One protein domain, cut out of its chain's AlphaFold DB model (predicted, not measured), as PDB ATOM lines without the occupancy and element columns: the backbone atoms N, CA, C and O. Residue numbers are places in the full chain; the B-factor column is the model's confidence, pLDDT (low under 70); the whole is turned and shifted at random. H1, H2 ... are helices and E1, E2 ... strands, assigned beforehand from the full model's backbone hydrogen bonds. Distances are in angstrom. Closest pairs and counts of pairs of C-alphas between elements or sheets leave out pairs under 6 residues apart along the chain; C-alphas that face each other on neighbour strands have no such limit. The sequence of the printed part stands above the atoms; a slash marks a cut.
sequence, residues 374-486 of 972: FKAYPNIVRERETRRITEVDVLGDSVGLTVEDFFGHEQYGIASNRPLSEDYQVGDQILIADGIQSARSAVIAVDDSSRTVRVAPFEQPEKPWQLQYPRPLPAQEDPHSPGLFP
ATOM      1  N   PHE A 374      36.005 -28.772  48.133       34.19
ATOM      2  CA  PHE A 374      35.066 -29.492  47.232       34.19
ATOM      3  C   PHE A 374      33.922 -28.601  46.679       34.19
ATOM      4  O   PHE A 374      32.921 -29.095  46.161       34.19
ATOM      5  N   LYS A 375      34.063 -27.277  46.770       43.50
ATOM      6  CA  LYS A 375      33.253 -26.279  46.086       43.50
ATOM      7  C   LYS A 375      33.791 -26.063  44.673       43.50
ATOM      8  O   LYS A 375      34.710 -25.280  44.435       43.50
ATOM      9  N   ALA A 376      33.193 -26.780  43.737       41.44
ATOM     10  CA  ALA A 376      32.774 -26.163  42.493       41.44
ATOM     11  C   ALA A 376      31.385 -25.568  42.760       41.44
ATOM     12  O   ALA A 376      30.464 -26.309  43.119       41.44
ATOM     13  N   TYR A 377      31.222 -24.248  42.649       47.22
ATOM     14  CA  TYR A 377      29.889 -23.735  42.337       47.22
ATOM     15  C   TYR A 377      29.670 -24.065  40.858       47.22
ATOM     16  O   TYR A 377      30.540 -23.760  40.044       47.22
ATOM     17  N   PRO A 378      28.590 -24.766  40.498       44.50
ATOM     18  CA  PRO A 378      28.474 -25.308  39.157       44.50
ATOM     19  C   PRO A 378      28.280 -24.188  38.136       44.50
ATOM     20  O   PRO A 378      27.296 -23.461  38.224       44.50
ATOM     21  N   ASN A 379      29.185 -24.099  37.157       50.72
ATOM     22  CA  ASN A 379      28.936 -23.558  35.815       50.72
ATOM     23  C   ASN A 379      28.051 -22.322  35.751       50.72
ATOM     24  O   ASN A 379      27.089 -22.305  34.985       50.72
ATOM     25  N   ILE A 380      28.377 -21.306  36.556       52.06
ATOM     26  CA  ILE A 380      27.626 -20.054  36.561       52.06
ATOM     27  C   ILE A 380      28.122 -19.197  35.408       52.06
ATOM     28  O   ILE A 380      29.145 -18.513  35.521       52.06
ATOM     29  N   VAL A 381      27.363 -19.224  34.322       47.69
ATOM     30  CA  VAL A 381      27.515 -18.274  33.228       47.69
ATOM     31  C   VAL A 381      27.053 -16.914  33.747       47.69
ATOM     32  O   VAL A 381      26.003 -16.848  34.373       47.69
ATOM     33  N   ARG A 382      27.907 -15.892  33.577       50.72
ATOM     34  CA  ARG A 382      27.707 -14.441  33.801       50.72
ATOM     35  C   ARG A 382      26.705 -14.048  34.901       50.72
ATOM     36  O   ARG A 382      25.521 -14.311  34.900       50.72
ATOM     37  N   GLU A 383      27.147 -13.283  35.875       49.06
ATOM     38  CA  GLU A 383      26.430 -13.152  37.150       49.06
ATOM     39  C   GLU A 383      25.194 -12.279  37.215       49.06
ATOM     40  O   GLU A 383      24.497 -12.313  38.230       49.06
ATOM     41  N   ARG A 384      24.920 -11.511  36.164       49.34
ATOM     42  CA  ARG A 384      23.598 -10.906  35.975       49.34
ATOM     43  C   ARG A 384      22.546 -11.937  35.569       49.34
ATOM     44  O   ARG A 384      21.359 -11.660  35.642       49.34
ATOM     45  N   GLU A 385      23.004 -13.122  35.199       57.66
ATOM     46  CA  GLU A 385      22.307 -14.116  34.410       57.66
ATOM     47  C   GLU A 385      22.494 -15.459  35.099       57.66
ATOM     48  O   GLU A 385      22.868 -16.427  34.455       57.66
ATOM     49  N   THR A 386      22.315 -15.502  36.427       62.19
ATOM     50  CA  THR A 386      22.697 -16.632  37.284       62.19
ATOM     51  C   THR A 386      22.022 -17.931  36.842       62.19
ATOM     52  O   THR A 386      20.958 -18.323  37.333       62.19
ATOM     53  N   ARG A 387      22.645 -18.587  35.876       76.75
ATOM     54  CA  ARG A 387      22.222 -19.842  35.298       76.75
ATOM     55  C   ARG A 387      23.359 -20.818  35.453       76.75
ATOM     56  O   ARG A 387      24.527 -20.448  35.389       76.75
ATOM     57  N   ARG A 388      22.994 -22.070  35.643       80.00
ATOM     58  CA  ARG A 388      23.923 -23.182  35.697       80.00
ATOM     59  C   ARG A 388      23.842 -23.951  34.392       80.00
ATOM     60  O   ARG A 388      22.743 -24.297  33.967       80.00
ATOM     61  N   ILE A 389      24.994 -24.275  33.813       85.25
ATOM     62  CA  ILE A 389      25.063 -25.206  32.680       85.25
ATOM     63  C   ILE A 389      24.781 -26.626  33.172       85.25
ATOM     64  O   ILE A 389      25.446 -27.122  34.087       85.25
ATOM     65  N   THR A 390      23.800 -27.274  32.555       89.44
ATOM     66  CA  THR A 390      23.426 -28.670  32.812       89.44
ATOM     67  C   THR A 390      23.912 -29.613  31.720       89.44
ATOM     68  O   THR A 390      24.105 -30.795  32.001       89.44
ATOM     69  N   GLU A 391      24.172 -29.093  30.517       91.31
ATOM     70  CA  GLU A 391      24.643 -29.855  29.357       91.31
ATOM     71  C   GLU A 391      25.495 -28.976  28.426       91.31
ATOM     72  O   GLU A 391      25.242 -27.776  28.295       91.31
ATOM     73  N   VAL A 392      26.513 -29.577  27.799       91.19
ATOM     74  CA  VAL A 392      27.398 -28.939  26.813       91.19
ATOM     75  C   VAL A 392      27.491 -29.843  25.590       91.19
ATOM     76  O   VAL A 392      28.064 -30.928  25.679       91.19
ATOM     77  N   ASP A 393      26.994 -29.366  24.451       91.12
ATOM     78  CA  ASP A 393      26.957 -30.115  23.195       91.12
ATOM     79  C   ASP A 393      27.759 -29.415  22.102       91.12
ATOM     80  O   ASP A 393      27.525 -28.251  21.777       91.12
ATOM     81  N   VAL A 394      28.686 -30.130  21.465       88.38
ATOM     82  CA  VAL A 394      29.406 -29.610  20.294       88.38
ATOM     83  C   VAL A 394      28.518 -29.771  19.057       88.38
ATOM     84  O   VAL A 394      28.265 -30.880  18.591       88.38
ATOM     85  N   LEU A 395      28.045 -28.651  18.513       86.75
ATOM     86  CA  LEU A 395      27.091 -28.569  17.408       86.75
ATOM     87  C   LEU A 395      27.772 -27.986  16.162       86.75
ATOM     88  O   LEU A 395      27.531 -26.840  15.778       86.75
ATOM     89  N   GLY A 396      28.633 -28.784  15.524       86.19
ATOM     90  CA  GLY A 396      29.356 -28.378  14.316       86.19
ATOM     91  C   GLY A 396      30.363 -27.258  14.592       86.19
ATOM     92  O   GLY A 396      31.363 -27.482  15.263       86.19
ATOM     93  N   ASP A 397      30.094 -26.064  14.064       89.44
ATOM     94  CA  ASP A 397      30.887 -24.839  14.232       89.44
ATOM     95  C   ASP A 397      30.426 -23.981  15.423       89.44
ATOM     96  O   ASP A 397      30.723 -22.791  15.499       89.44
ATOM     97  N   SER A 398      29.694 -24.573  16.365       92.62
ATOM     98  CA  SER A 398      29.218 -23.907  17.576       92.62
ATOM     99  C   SER A 398      29.127 -24.881  18.746       92.62
ATOM    100  O   SER A 398      29.180 -26.097  18.561       92.62
ATOM    101  N   VAL A 399      28.971 -24.358  19.959       93.00
ATOM    102  CA  VAL A 399      28.709 -25.157  21.163       93.00
ATOM    103  C   VAL A 399      27.361 -24.739  21.746       93.00
ATOM    104  O   VAL A 399      27.107 -23.550  21.925       93.00
ATOM    105  N   GLY A 400      26.476 -25.700  22.000       93.06
ATOM    106  CA  GLY A 400      25.213 -25.505  22.705       93.06
ATOM    107  C   GLY A 400      25.395 -25.691  24.208       93.06
ATOM    108  O   GLY A 400      26.001 -26.666  24.641       93.06
ATOM    109  N   LEU A 401      24.877 -24.751  24.995       91.94
ATOM    110  CA  LEU A 401      24.877 -24.787  26.453       91.94
ATOM    111  C   LEU A 401      23.430 -24.832  26.941       91.94
ATOM    112  O   LEU A 401      22.719 -23.830  26.824       91.94
ATOM    113  N   THR A 402      22.994 -25.959  27.500       92.62
ATOM    114  CA  THR A 402      21.691 -26.037  28.175       92.62
ATOM    115  C   THR A 402      21.836 -25.447  29.568       92.62
ATOM    116  O   THR A 402      22.745 -25.831  30.311       92.62
ATOM    117  N   VAL A 403      20.962 -24.504  29.929       89.44
ATOM    118  CA  VAL A 403      21.087 -23.756  31.184       89.44
ATOM    119  C   VAL A 403      19.795 -23.719  32.010       89.44
ATOM    120  O   VAL A 403      18.687 -23.529  31.503       89.44
ATOM    121  N   GLU A 404      19.933 -23.849  33.328       87.00
ATOM    122  CA  GLU A 404      18.832 -23.790  34.301       87.00
ATOM    123  C   GLU A 404      19.065 -22.721  35.378       87.00
ATOM    124  O   GLU A 404      20.157 -22.168  35.487       87.00
ATOM    125  N   ASP A 405      18.048 -22.421  36.188       82.31
ATOM    126  CA  ASP A 405      18.223 -21.564  37.365       82.31
ATOM    127  C   ASP A 405      19.002 -22.309  38.457       82.31
ATOM    128  O   ASP A 405      18.714 -23.464  38.773       82.31
ATOM    129  N   PHE A 406      20.006 -21.662  39.046       78.44
ATOM    130  CA  PHE A 406      20.778 -22.273  40.129       78.44
ATOM    131  C   PHE A 406      20.007 -22.260  41.465       78.44
ATOM    132  O   PHE A 406      19.097 -21.456  41.682       78.44
ATOM    133  N   PHE A 407      20.389 -23.134  42.396       77.81
ATOM    134  CA  PHE A 407      19.817 -23.163  43.744       77.81
ATOM    135  C   PHE A 407      20.265 -21.939  44.549       77.81
ATOM    136  O   PHE A 407      21.469 -21.713  44.691       77.81
ATOM    137  N   GLY A 408      19.325 -21.172  45.098       73.69
ATOM    138  CA  GLY A 408      19.600 -19.886  45.731       73.69
ATOM    139  C   GLY A 408      19.093 -18.689  44.934       73.69
ATOM    140  O   GLY A 408      19.021 -17.613  45.511       73.69
ATOM    141  N   HIS A 409      18.768 -18.820  43.638       73.19
ATOM    142  CA  HIS A 409      18.489 -17.664  42.765       73.19
ATOM    143  C   HIS A 409      17.379 -16.731  43.284       73.19
ATOM    144  O   HIS A 409      17.474 -15.517  43.104       73.19
ATOM    145  N   GLU A 410      16.379 -17.254  43.996       72.69
ATOM    146  CA  GLU A 410      15.294 -16.450  44.573       72.69
ATOM    147  C   GLU A 410      15.798 -15.487  45.664       72.69
ATOM    148  O   GLU A 410      15.338 -14.347  45.753       72.69
ATOM    149  N   GLN A 411      16.821 -15.870  46.440       66.81
ATOM    150  CA  GLN A 411      17.471 -14.976  47.414       66.81
ATOM    151  C   GLN A 411      18.171 -13.783  46.756       66.81
ATOM    152  O   GLN A 411      18.361 -12.749  47.408       66.81
ATOM    153  N   TYR A 412      18.508 -13.912  45.470       60.81
ATOM    154  CA  TYR A 412      19.064 -12.857  44.624       60.81
ATOM    155  C   TYR A 412      17.966 -12.027  43.930       60.81
ATOM    156  O   TYR A 412      18.267 -11.270  43.015       60.81
ATOM    157  N   GLY A 413      16.691 -12.176  44.317       64.31
ATOM    158  CA  GLY A 413      15.576 -11.435  43.714       64.31
ATOM    159  C   GLY A 413      15.303 -11.818  42.256       64.31
ATOM    160  O   GLY A 413      14.631 -11.085  41.534       64.31
ATOM    161  N   ILE A 414      15.837 -12.954  41.806       69.25
ATOM    162  CA  ILE A 414      15.759 -13.392  40.418       69.25
ATOM    163  C   ILE A 414      14.539 -14.295  40.251       69.25
ATOM    164  O   ILE A 414      14.361 -15.260  40.989       69.25
ATOM    165  N   ALA A 415      13.704 -13.999  39.255       75.56
ATOM    166  CA  ALA A 415      12.549 -14.830  38.944       75.56
ATOM    167  C   ALA A 415      12.978 -16.190  38.365       75.56
ATOM    168  O   ALA A 415      13.743 -16.258  37.394       75.56
ATOM    169  N   SER A 416      12.425 -17.265  38.934       82.69
ATOM    170  CA  SER A 416      12.472 -18.616  38.368       82.69
ATOM    171  C   SER A 416      11.971 -18.626  36.925       82.69
ATOM    172  O   SER A 416      10.937 -18.035  36.614       82.69
ATOM    173  N   ASN A 417      12.652 -19.374  36.056       83.31
ATOM    174  CA  ASN A 417      12.235 -19.641  34.678       83.31
ATOM    175  C   ASN A 417      12.050 -18.400  33.792       83.31
ATOM    176  O   ASN A 417      11.307 -18.460  32.811       83.31
ATOM    177  N   ARG A 418      12.729 -17.286  34.095       84.75
ATOM    178  CA  ARG A 418      12.751 -16.124  33.192       84.75
ATOM    179  C   ARG A 418      13.370 -16.495  31.826       84.75
ATOM    180  O   ARG A 418      14.175 -17.438  31.789       84.75
ATOM    181  N   PRO A 419      13.043 -15.790  30.730       88.06
ATOM    182  CA  PRO A 419      13.662 -16.015  29.420       88.06
ATOM    183  C   PRO A 419      15.194 -15.899  29.468       88.06
ATOM    184  O   PRO A 419      15.743 -15.080  30.201       88.06
ATOM    185  N   LEU A 420      15.897 -16.727  28.696       86.38
ATOM    186  CA  LEU A 420      17.335 -16.605  28.459       86.38
ATOM    187  C   LEU A 420      17.667 -15.387  27.596       86.38
ATOM    188  O   LEU A 420      18.731 -14.813  27.759       86.38
ATOM    189  N   SER A 421      16.785 -14.972  26.692       85.12
ATOM    190  CA  SER A 421      16.983 -13.803  25.823       85.12
ATOM    191  C   SER A 421      17.003 -12.468  26.580       85.12
ATOM    192  O   SER A 421      17.479 -11.472  26.042       85.12
ATOM    193  N   GLU A 422      16.526 -12.435  27.827       81.06
ATOM    194  CA  GLU A 422      16.709 -11.294  28.736       81.06
ATOM    195  C   GLU A 422      18.108 -11.282  29.363       81.06
ATOM    196  O   GLU A 422      18.629 -10.221  29.705       81.06
ATOM    197  N   ASP A 423      18.708 -12.462  29.493       71.62
ATOM    198  CA  ASP A 423      20.006 -12.673  30.109       71.62
ATOM    199  C   ASP A 423      21.142 -12.551  29.071       71.62
ATOM    200  O   ASP A 423      22.097 -11.812  29.270       71.62
ATOM    201  N   TYR A 424      21.019 -13.222  27.927       80.12
ATOM    202  CA  TYR A 424      22.072 -13.374  26.924       80.12
ATOM    203  C   TYR A 424      21.733 -12.609  25.643       80.12
ATOM    204  O   TYR A 424      20.649 -12.776  25.082       80.12
ATOM    205  N   GLN A 425      22.681 -11.822  25.127       81.94
ATOM    206  CA  GLN A 425      22.577 -11.173  23.819       81.94
ATOM    207  C   GLN A 425      23.632 -11.703  22.851       81.94
ATOM    208  O   GLN A 425      24.749 -12.047  23.232       81.94
ATOM    209  N   VAL A 426      23.300 -11.738  21.560       85.88
ATOM    210  CA  VAL A 426      24.270 -12.102  20.517       85.88
ATOM    211  C   VAL A 426      25.454 -11.132  20.547       85.88
ATOM    212  O   VAL A 426      25.275  -9.916  20.551       85.88
ATOM    213  N   GLY A 427      26.666 -11.684  20.550       75.81
ATOM    214  CA  GLY A 427      27.923 -10.950  20.679       75.81
ATOM    215  C   GLY A 427      28.430 -10.816  22.117       75.81
ATOM    216  O   GLY A 427      29.596 -10.459  22.292       75.81
ATOM    217  N   ASP A 428      27.619 -11.136  23.134       72.25
ATOM    218  CA  ASP A 428      28.092 -11.150  24.520       72.25
ATOM    219  C   ASP A 428      29.244 -12.142  24.683       72.25
ATOM    220  O   ASP A 428      29.162 -13.296  24.267       72.25
ATOM    221  N   GLN A 429      30.319 -11.702  25.334       68.44
ATOM    222  CA  GLN A 429      31.357 -12.606  25.815       68.44
ATOM    223  C   GLN A 429      30.892 -13.239  27.120       68.44
ATOM    224  O   GLN A 429      30.640 -12.535  28.103       68.44
ATOM    225  N   ILE A 430      30.816 -14.566  27.135       65.81
ATOM    226  CA  ILE A 430      30.463 -15.340  28.317       65.81
ATOM    227  C   ILE A 430      31.608 -16.249  28.746       65.81
ATOM    228  O   ILE A 430      32.449 -16.662  27.947       65.81
ATOM    229  N   LEU A 431      31.634 -16.544  30.043       66.94
ATOM    230  CA  LEU A 431      32.536 -17.511  30.648       66.94
ATOM    231  C   LEU A 431      31.764 -18.796  30.957       66.94
ATOM    232  O   LEU A 431      30.695 -18.755  31.563       66.94
ATOM    233  N   ILE A 432      32.358 -19.919  30.583       75.50
ATOM    234  CA  ILE A 432      31.913 -21.285  30.847       75.50
ATOM    235  C   ILE A 432      32.916 -21.860  31.846       75.50
ATOM    236  O   ILE A 432      34.102 -21.866  31.534       75.50
ATOM    237  N   ALA A 433      32.503 -22.275  33.048       68.19
ATOM    238  CA  ALA A 433      33.452 -22.702  34.086       68.19
ATOM    239  C   ALA A 433      32.864 -23.683  35.107       68.19
ATOM    240  O   ALA A 433      31.945 -23.325  35.832       68.19
ATOM    241  N   ASP A 434      33.439 -24.871  35.281       67.69
ATOM    242  CA  ASP A 434      32.895 -25.905  36.186       67.69
ATOM    243  C   ASP A 434      33.546 -25.937  37.575       67.69
ATOM    244  O   ASP A 434      33.377 -26.886  38.338       67.69
ATOM    245  N   GLY A 435      34.329 -24.912  37.897       57.59
ATOM    246  CA  GLY A 435      35.136 -24.854  39.110       57.59
ATOM    247  C   GLY A 435      36.465 -25.605  39.019       57.59
ATOM    248  O   GLY A 435      37.273 -25.493  39.931       57.59
ATOM    249  N   ILE A 436      36.745 -26.355  37.957       63.72
ATOM    250  CA  ILE A 436      38.054 -26.972  37.692       63.72
ATOM    251  C   ILE A 436      38.719 -26.324  36.485       63.72
ATOM    252  O   ILE A 436      39.919 -26.059  36.529       63.72
ATOM    253  N   GLN A 437      37.942 -26.058  35.443       68.25
ATOM    254  CA  GLN A 437      38.394 -25.498  34.176       68.25
ATOM    255  C   GLN A 437      37.428 -24.414  33.694       68.25
ATOM    256  O   GLN A 437      36.296 -24.317  34.176       68.25
ATOM    257  N   SER A 438      37.878 -23.586  32.749       70.44
ATOM    258  CA  SER A 438      37.058 -22.516  32.187       70.44
ATOM    259  C   SER A 438      37.401 -22.193  30.735       70.44
ATOM    260  O   SER A 438      38.558 -22.303  30.346       70.44
ATOM    261  N   ALA A 439      36.419 -21.709  29.976       74.12
ATOM    262  CA  ALA A 439      36.565 -21.211  28.612       74.12
ATOM    263  C   ALA A 439      35.763 -19.913  28.422       74.12
ATOM    264  O   ALA A 439      34.698 -19.740  29.018       74.12
ATOM    265  N   ARG A 440      36.257 -18.998  27.582       74.94
ATOM    266  CA  ARG A 440      35.516 -17.802  27.147       74.94
ATOM    267  C   ARG A 440      35.006 -18.011  25.728       74.94
ATOM    268  O   ARG A 440      35.723 -18.562  24.897       74.94
ATOM    269  N   SER A 441      33.784 -17.571  25.451       82.12
ATOM    270  CA  SER A 441      33.216 -17.632  24.107       82.12
ATOM    271  C   SER A 441      32.165 -16.546  23.870       82.12
ATOM    272  O   SER A 441      31.576 -16.016  24.812       82.12
ATOM    273  N   ALA A 442      31.928 -16.219  22.600       83.62
ATOM    274  CA  ALA A 442      30.891 -15.280  22.186       83.62
ATOM    275  C   ALA A 442      29.541 -15.991  22.043       83.62
ATOM    276  O   ALA A 442      29.463 -17.030  21.387       83.62
ATOM    277  N   VAL A 443      28.468 -15.405  22.566       85.44
ATOM    278  CA  VAL A 443      27.092 -15.834  22.294       85.44
ATOM    279  C   VAL A 443      26.762 -15.578  20.824       85.44
ATOM    280  O   VAL A 443      26.913 -14.466  20.323       85.44
ATOM    281  N   ILE A 444      26.290 -16.610  20.130       94.75
ATOM    282  CA  ILE A 444      25.887 -16.567  18.716       94.75
ATOM    283  C   ILE A 444      24.363 -16.614  18.580       94.75
ATOM    284  O   ILE A 444      23.809 -15.976  17.687       94.75
ATOM    285  N   ALA A 445      23.675 -17.361  19.446       93.88
ATOM    286  CA  ALA A 445      22.215 -17.433  19.462       93.88
ATOM    287  C   ALA A 445      21.686 -17.831  20.845       93.88
ATOM    288  O   ALA A 445      22.397 -18.448  21.636       93.88
ATOM    289  N   VAL A 446      20.420 -17.512  21.112       92.12
ATOM    290  CA  VAL A 446      19.729 -17.816  22.371       92.12
ATOM    291  C   VAL A 446      18.347 -18.375  22.045       92.12
ATOM    292  O   VAL A 446      17.640 -17.809  21.212       92.12
ATOM    293  N   ASP A 447      17.976 -19.490  22.673       93.25
ATOM    294  CA  ASP A 447      16.670 -20.131  22.520       93.25
ATOM    295  C   ASP A 447      16.014 -20.340  23.891       93.25
ATOM    296  O   ASP A 447      16.398 -21.213  24.674       93.25
ATOM    297  N   ASP A 448      14.989 -19.535  24.167       91.25
ATOM    298  CA  ASP A 448      14.218 -19.591  25.407       91.25
ATOM    299  C   ASP A 448      13.433 -20.898  25.557       91.25
ATOM    300  O   ASP A 448      13.233 -21.379  26.672       91.25
ATOM    301  N   SER A 449      12.982 -21.486  24.444       90.81
ATOM    302  CA  SER A 449      12.094 -22.651  24.463       90.81
ATOM    303  C   SER A 449      12.835 -23.931  24.838       90.81
ATOM    304  O   SER A 449      12.317 -24.748  25.599       90.81
ATOM    305  N   SER A 450      14.066 -24.078  24.346       89.75
ATOM    306  CA  SER A 450      14.958 -25.200  24.651       89.75
ATOM    307  C   SER A 450      15.924 -24.907  25.800       89.75
ATOM    308  O   SER A 450      16.734 -25.762  26.146       89.75
ATOM    309  N   ARG A 451      15.855 -23.705  26.390       91.50
ATOM    310  CA  ARG A 451      16.797 -23.201  27.399       91.50
ATOM    311  C   ARG A 451      18.262 -23.378  26.993       91.50
ATOM    312  O   ARG A 451      19.099 -23.765  27.810       91.50
ATOM    313  N   THR A 452      18.565 -23.072  25.736       92.19
ATOM    314  CA  THR A 452      19.902 -23.256  25.170       92.19
ATOM    315  C   THR A 452      20.524 -21.923  24.760       92.19
ATOM    316  O   THR A 452      19.913 -21.128  24.043       92.19
ATOM    317  N   VAL A 453      21.776 -21.700  25.162       91.38
ATOM    318  CA  VAL A 453      22.640 -20.624  24.656       91.38
ATOM    319  C   VAL A 453      23.659 -21.242  23.710       91.38
ATOM    320  O   VAL A 453      24.409 -22.135  24.095       91.38
ATOM    321  N   ARG A 454      23.702 -20.787  22.460       93.62
ATOM    322  CA  ARG A 454      24.697 -21.226  21.481       93.62
ATOM    323  C   ARG A 454      25.854 -20.244  21.456       93.62
ATOM    324  O   ARG A 454      25.633 -19.045  21.285       93.62
ATOM    325  N   VAL A 455      27.074 -20.752  21.551       92.06
ATOM    326  CA  VAL A 455      28.303 -19.958  21.546       92.06
ATOM    327  C   VAL A 455      29.267 -20.367  20.442       92.06
ATOM    328  O   VAL A 455      29.146 -21.449  19.860       92.06
ATOM    329  N   ALA A 456      30.240 -19.500  20.165       92.81
ATOM    330  CA  ALA A 456      31.354 -19.805  19.278       92.81
ATOM    331  C   ALA A 456      32.172 -21.000  19.802       92.81
ATOM    332  O   ALA A 456      32.187 -21.258  21.012       92.81
ATOM    333  N   PRO A 457      32.867 -21.739  18.923       90.69
ATOM    334  CA  PRO A 457      33.757 -22.807  19.347       90.69
ATOM    335  C   PRO A 457      34.820 -22.276  20.303       90.69
ATOM    336  O   PRO A 457      35.370 -21.194  20.107       90.69
ATOM    337  N   PHE A 458      35.120 -23.070  21.318       84.50
ATOM    338  CA  PHE A 458      36.226 -22.855  22.237       84.50
ATOM    339  C   PHE A 458      36.965 -24.179  22.421       84.50
ATOM    340  O   PHE A 458      36.406 -25.255  22.175       84.50
ATOM    341  N   GLU A 459      38.225 -24.091  22.831       82.38
ATOM    342  CA  GLU A 459      39.055 -25.258  23.103       82.38
ATOM    343  C   GLU A 459      38.415 -26.113  24.202       82.38
ATOM    344  O   GLU A 459      38.118 -25.626  25.296       82.38
ATOM    345  N   GLN A 460      38.135 -27.381  23.887       81.12
ATOM    346  CA  GLN A 460      37.536 -28.283  24.860       81.12
ATOM    347  C   GLN A 460      38.602 -28.734  25.861       81.12
ATOM    348  O   GLN A 460      39.697 -29.118  25.451       81.12
ATOM    349  N   PRO A 461      38.288 -28.727  27.161       75.19
ATOM    350  CA  PRO A 461      39.227 -29.167  28.178       75.19
ATOM    351  C   PRO A 461      39.503 -30.674  28.079       75.19
ATOM    352  O   PRO A 461      38.636 -31.457  27.691       75.19
ATOM    353  N   GLU A 462      40.695 -31.095  28.513       75.06
ATOM    354  CA  GLU A 462      41.094 -32.513  28.540       75.06
ATOM    355  C   GLU A 462      40.169 -33.386  29.404       75.06
ATOM    356  O   GLU A 462      40.009 -34.584  29.161       75.06
ATOM    357  N   LYS A 463      39.567 -32.792  30.442       77.62
ATOM    358  CA  LYS A 463      38.620 -33.462  31.335       77.62
ATOM    359  C   LYS A 463      37.190 -33.064  30.973       77.62
ATOM    360  O   LYS A 463      36.938 -31.886  30.726       77.62
ATOM    361  N   PRO A 464      36.224 -33.999  31.019       84.12
ATOM    362  CA  PRO A 464      34.817 -33.658  30.843       84.12
ATOM    363  C   PRO A 464      34.358 -32.591  31.844       84.12
ATOM    364  O   PRO A 464      34.753 -32.627  33.011       84.12
ATOM    365  N   TRP A 465      33.486 -31.690  31.390       82.25
ATOM    366  CA  TRP A 465      32.887 -30.648  32.224       82.25
ATOM    367  C   TRP A 465      32.135 -31.234  33.432       82.25
ATOM    368  O   TRP A 465      31.288 -32.121  33.297       82.25
ATOM    369  N   GLN A 466      32.398 -30.704  34.627       80.62
ATOM    370  CA  GLN A 466      31.710 -31.073  35.866       80.62
ATOM    371  C   GLN A 466      30.407 -30.293  36.026       80.62
ATOM    372  O   GLN A 466      30.328 -29.278  36.714       80.62
ATOM    373  N   LEU A 467      29.351 -30.780  35.380       81.62
ATOM    374  CA  LEU A 467      28.070 -30.072  35.348       81.62
ATOM    375  C   LEU A 467      27.205 -30.320  36.593       81.62
ATOM    376  O   LEU A 467      26.348 -29.497  36.899       81.62
ATOM    377  N   GLN A 468      27.425 -31.410  37.341       80.00
ATOM    378  CA  GLN A 468      26.602 -31.833  38.487       80.00
ATOM    379  C   GLN A 468      26.927 -31.100  39.806       80.00
ATOM    380  O   GLN A 468      28.075 -30.743  40.051       80.00
ATOM    381  N   TYR A 469      25.932 -30.907  40.689       71.25
ATOM    382  CA  TYR A 469      26.205 -30.415  42.044       71.25
ATOM    383  C   TYR A 469      27.056 -31.453  42.794       71.25
ATOM    384  O   TYR A 469      26.777 -32.651  42.702       71.25
ATOM    385  N   PRO A 470      28.046 -31.030  43.599       62.53
ATOM    386  CA  PRO A 470      28.927 -31.956  44.312       62.53
ATOM    387  C   PRO A 470      28.208 -32.750  45.417       62.53
ATOM    388  O   PRO A 470      28.745 -33.742  45.913       62.53
ATOM    389  N   ARG A 471      27.012 -32.311  45.841       67.69
ATOM    390  CA  ARG A 471      26.144 -32.959  46.837       67.69
ATOM    391  C   ARG A 471      24.668 -32.683  46.522       67.69
ATOM    392  O   ARG A 471      24.384 -31.707  45.830       67.69
ATOM    393  N   PRO A 472      23.730 -33.489  47.057       77.69
ATOM    394  CA  PRO A 472      22.308 -33.172  47.001       77.69
ATOM    395  C   PRO A 472      22.018 -31.782  47.576       77.69
ATOM    396  O   PRO A 472      22.615 -31.387  48.582       77.69
ATOM    397  N   LEU A 473      21.098 -31.061  46.939       76.81
ATOM    398  CA  LEU A 473      20.666 -29.749  47.405       76.81
ATOM    399  C   LEU A 473      19.901 -29.861  48.738       76.81
ATOM    400  O   LEU A 473      19.203 -30.856  48.961       76.81
ATOM    401  N   PRO A 474      20.000 -28.851  49.620       76.81
ATOM    402  CA  PRO A 474      19.111 -28.720  50.765       76.81
ATOM    403  C   PRO A 474      17.647 -28.663  50.318       76.81
ATOM    404  O   PRO A 474      17.334 -28.202  49.223       76.81
ATOM    405  N   ALA A 475      16.732 -29.082  51.192       79.06
ATOM    406  CA  ALA A 475      15.298 -28.997  50.910       79.06
ATOM    407  C   ALA A 475      14.768 -27.548  50.898       79.06
ATOM    408  O   ALA A 475      13.707 -27.298  50.332       79.06
ATOM    409  N   GLN A 476      15.469 -26.621  51.558       76.81
ATOM    410  CA  GLN A 476      15.126 -25.202  51.677       76.81
ATOM    411  C   GLN A 476      16.405 -24.362  51.735       76.81
ATOM    412  O   GLN A 476      17.444 -24.845  52.189       76.81
ATOM    413  N   GLU A 477      16.322 -23.115  51.285       71.06
ATOM    414  CA  GLU A 477      17.426 -22.156  51.334       71.06
ATOM    415  C   GLU A 477      17.648 -21.622  52.764       71.06
ATOM    416  O   GLU A 477      16.701 -21.486  53.542       71.06
ATOM    417  N   ASP A 478      18.899 -21.312  53.125       67.38
ATOM    418  CA  ASP A 478      19.235 -20.707  54.421       67.38
ATOM    419  C   ASP A 478      18.968 -19.191  54.369       67.38
ATOM    420  O   ASP A 478      19.631 -18.485  53.613       67.38
ATOM    421  N   PRO A 479      18.052 -18.616  55.168       65.69
ATOM    422  CA  PRO A 479      17.771 -17.177  55.122       65.69
ATOM    423  C   PRO A 479      18.977 -16.294  55.499       65.69
ATOM    424  O   PRO A 479      18.988 -15.096  55.200       65.69
ATOM    425  N   HIS A 480      19.995 -16.862  56.150       61.00
ATOM    426  CA  HIS A 480      21.196 -16.168  56.606       61.00
ATOM    427  C   HIS A 480      22.426 -16.414  55.721       61.00
ATOM    428  O   HIS A 480      23.490 -15.853  55.998       61.00
ATOM    429  N   SER A 481      22.294 -17.217  54.663       59.00
ATOM    430  CA  SER A 481      23.362 -17.490  53.706       59.00
ATOM    431  C   SER A 481      22.781 -17.743  52.314       59.00
ATOM    432  O   SER A 481      21.938 -18.623  52.170       59.00
ATOM    433  N   PRO A 482      23.210 -17.016  51.269       56.69
ATOM    434  CA  PRO A 482      22.659 -17.246  49.945       56.69
ATOM    435  C   PRO A 482      23.028 -18.659  49.450       56.69
ATOM    436  O   PRO A 482      24.128 -19.141  49.713       56.69
ATOM    437  N   GLY A 483      22.131 -19.340  48.734       66.19
ATOM    438  CA  GLY A 483      22.365 -20.633  48.075       66.19
ATOM    439  C   GLY A 483      23.104 -21.681  48.927       66.19
ATOM    440  O   GLY A 483      22.632 -22.108  49.975       66.19
ATOM    441  N   LEU A 484      24.272 -22.132  48.444       63.16
ATOM    442  CA  LEU A 484      25.167 -23.084  49.134       63.16
ATOM    443  C   LEU A 484      26.397 -22.398  49.762       63.16
ATOM    444  O   LEU A 484      27.440 -23.031  49.982       63.16
ATOM    445  N   PHE A 485      26.342 -21.083  49.986       57.88
ATOM    446  CA  PHE A 485      27.412 -20.363  50.672       57.88
ATOM    447  C   PHE A 485      27.430 -20.757  52.168       57.88
ATOM    448  O   PHE A 485      26.390 -21.097  52.734       57.88
ATOM    449  N   PRO A 486      28.603 -20.812  52.827       52.78
ATOM    450  CA  PRO A 486      28.690 -21.177  54.235       52.78
ATOM    451  C   PRO A 486      28.184 -20.012  55.102       52.78
ATOM    452  O   PRO A 486      28.486 -18.860  54.788       52.78
TER     453      PRO A 486
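AT A GLANCE: This is residues 374 to 486 of the 972 residues of an uncharacterized protein of Planctomycetaceae bacterium (UniProt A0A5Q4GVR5). There is little regular structure: one strongly twisted, curled sheet of five strands, with small H1 off it and long unnamed loops. The tail, residues 456 to 486, runs to the end opposite the E1 to E2 turn. The printed 113 residues hold E1, E2, H1, E3, E4, E5, mostly strand, in only 40 residues; the antiparallel order is E1 E2 E5 E4 E3. It is compact, radius of gyration of the C-alphas 14.0 A, spans 43 by 31 by 20 A.

IN THESE COORDINATES: E1, residues 387 to 395, 20.5 A, begins at C-alpha (22.222, -19.842, 35.298). E2 is 398 to 405, 22.8 A; H1 409 to 412; E3 429 to 433; E4 438 to 447, 22.7 A; E5 452 to 455, ending at C-alpha (28.303, -19.958, 21.546).

HOW THE PARTS SIT: Hairpin E1 and E2 has N 390 and O 402 2.9 A apart, within hydrogen-bond range; E2 and E5 have N 401 and O 453, 2.8 A. E3 E4 E5 is a meander, each strand antiparallel to the one before: N 430 and O 441, 2.8 A; N 454 and O 445, 2.8 A. H1, too short for O i to N i+4 pairs, is not on the sheet.

THE WHOLE: The printed part has no cut; H1 to E3 is a long link. Mean pLDDT of the printed part is 75.5; 36 residues are under 70, among them 374 to 386.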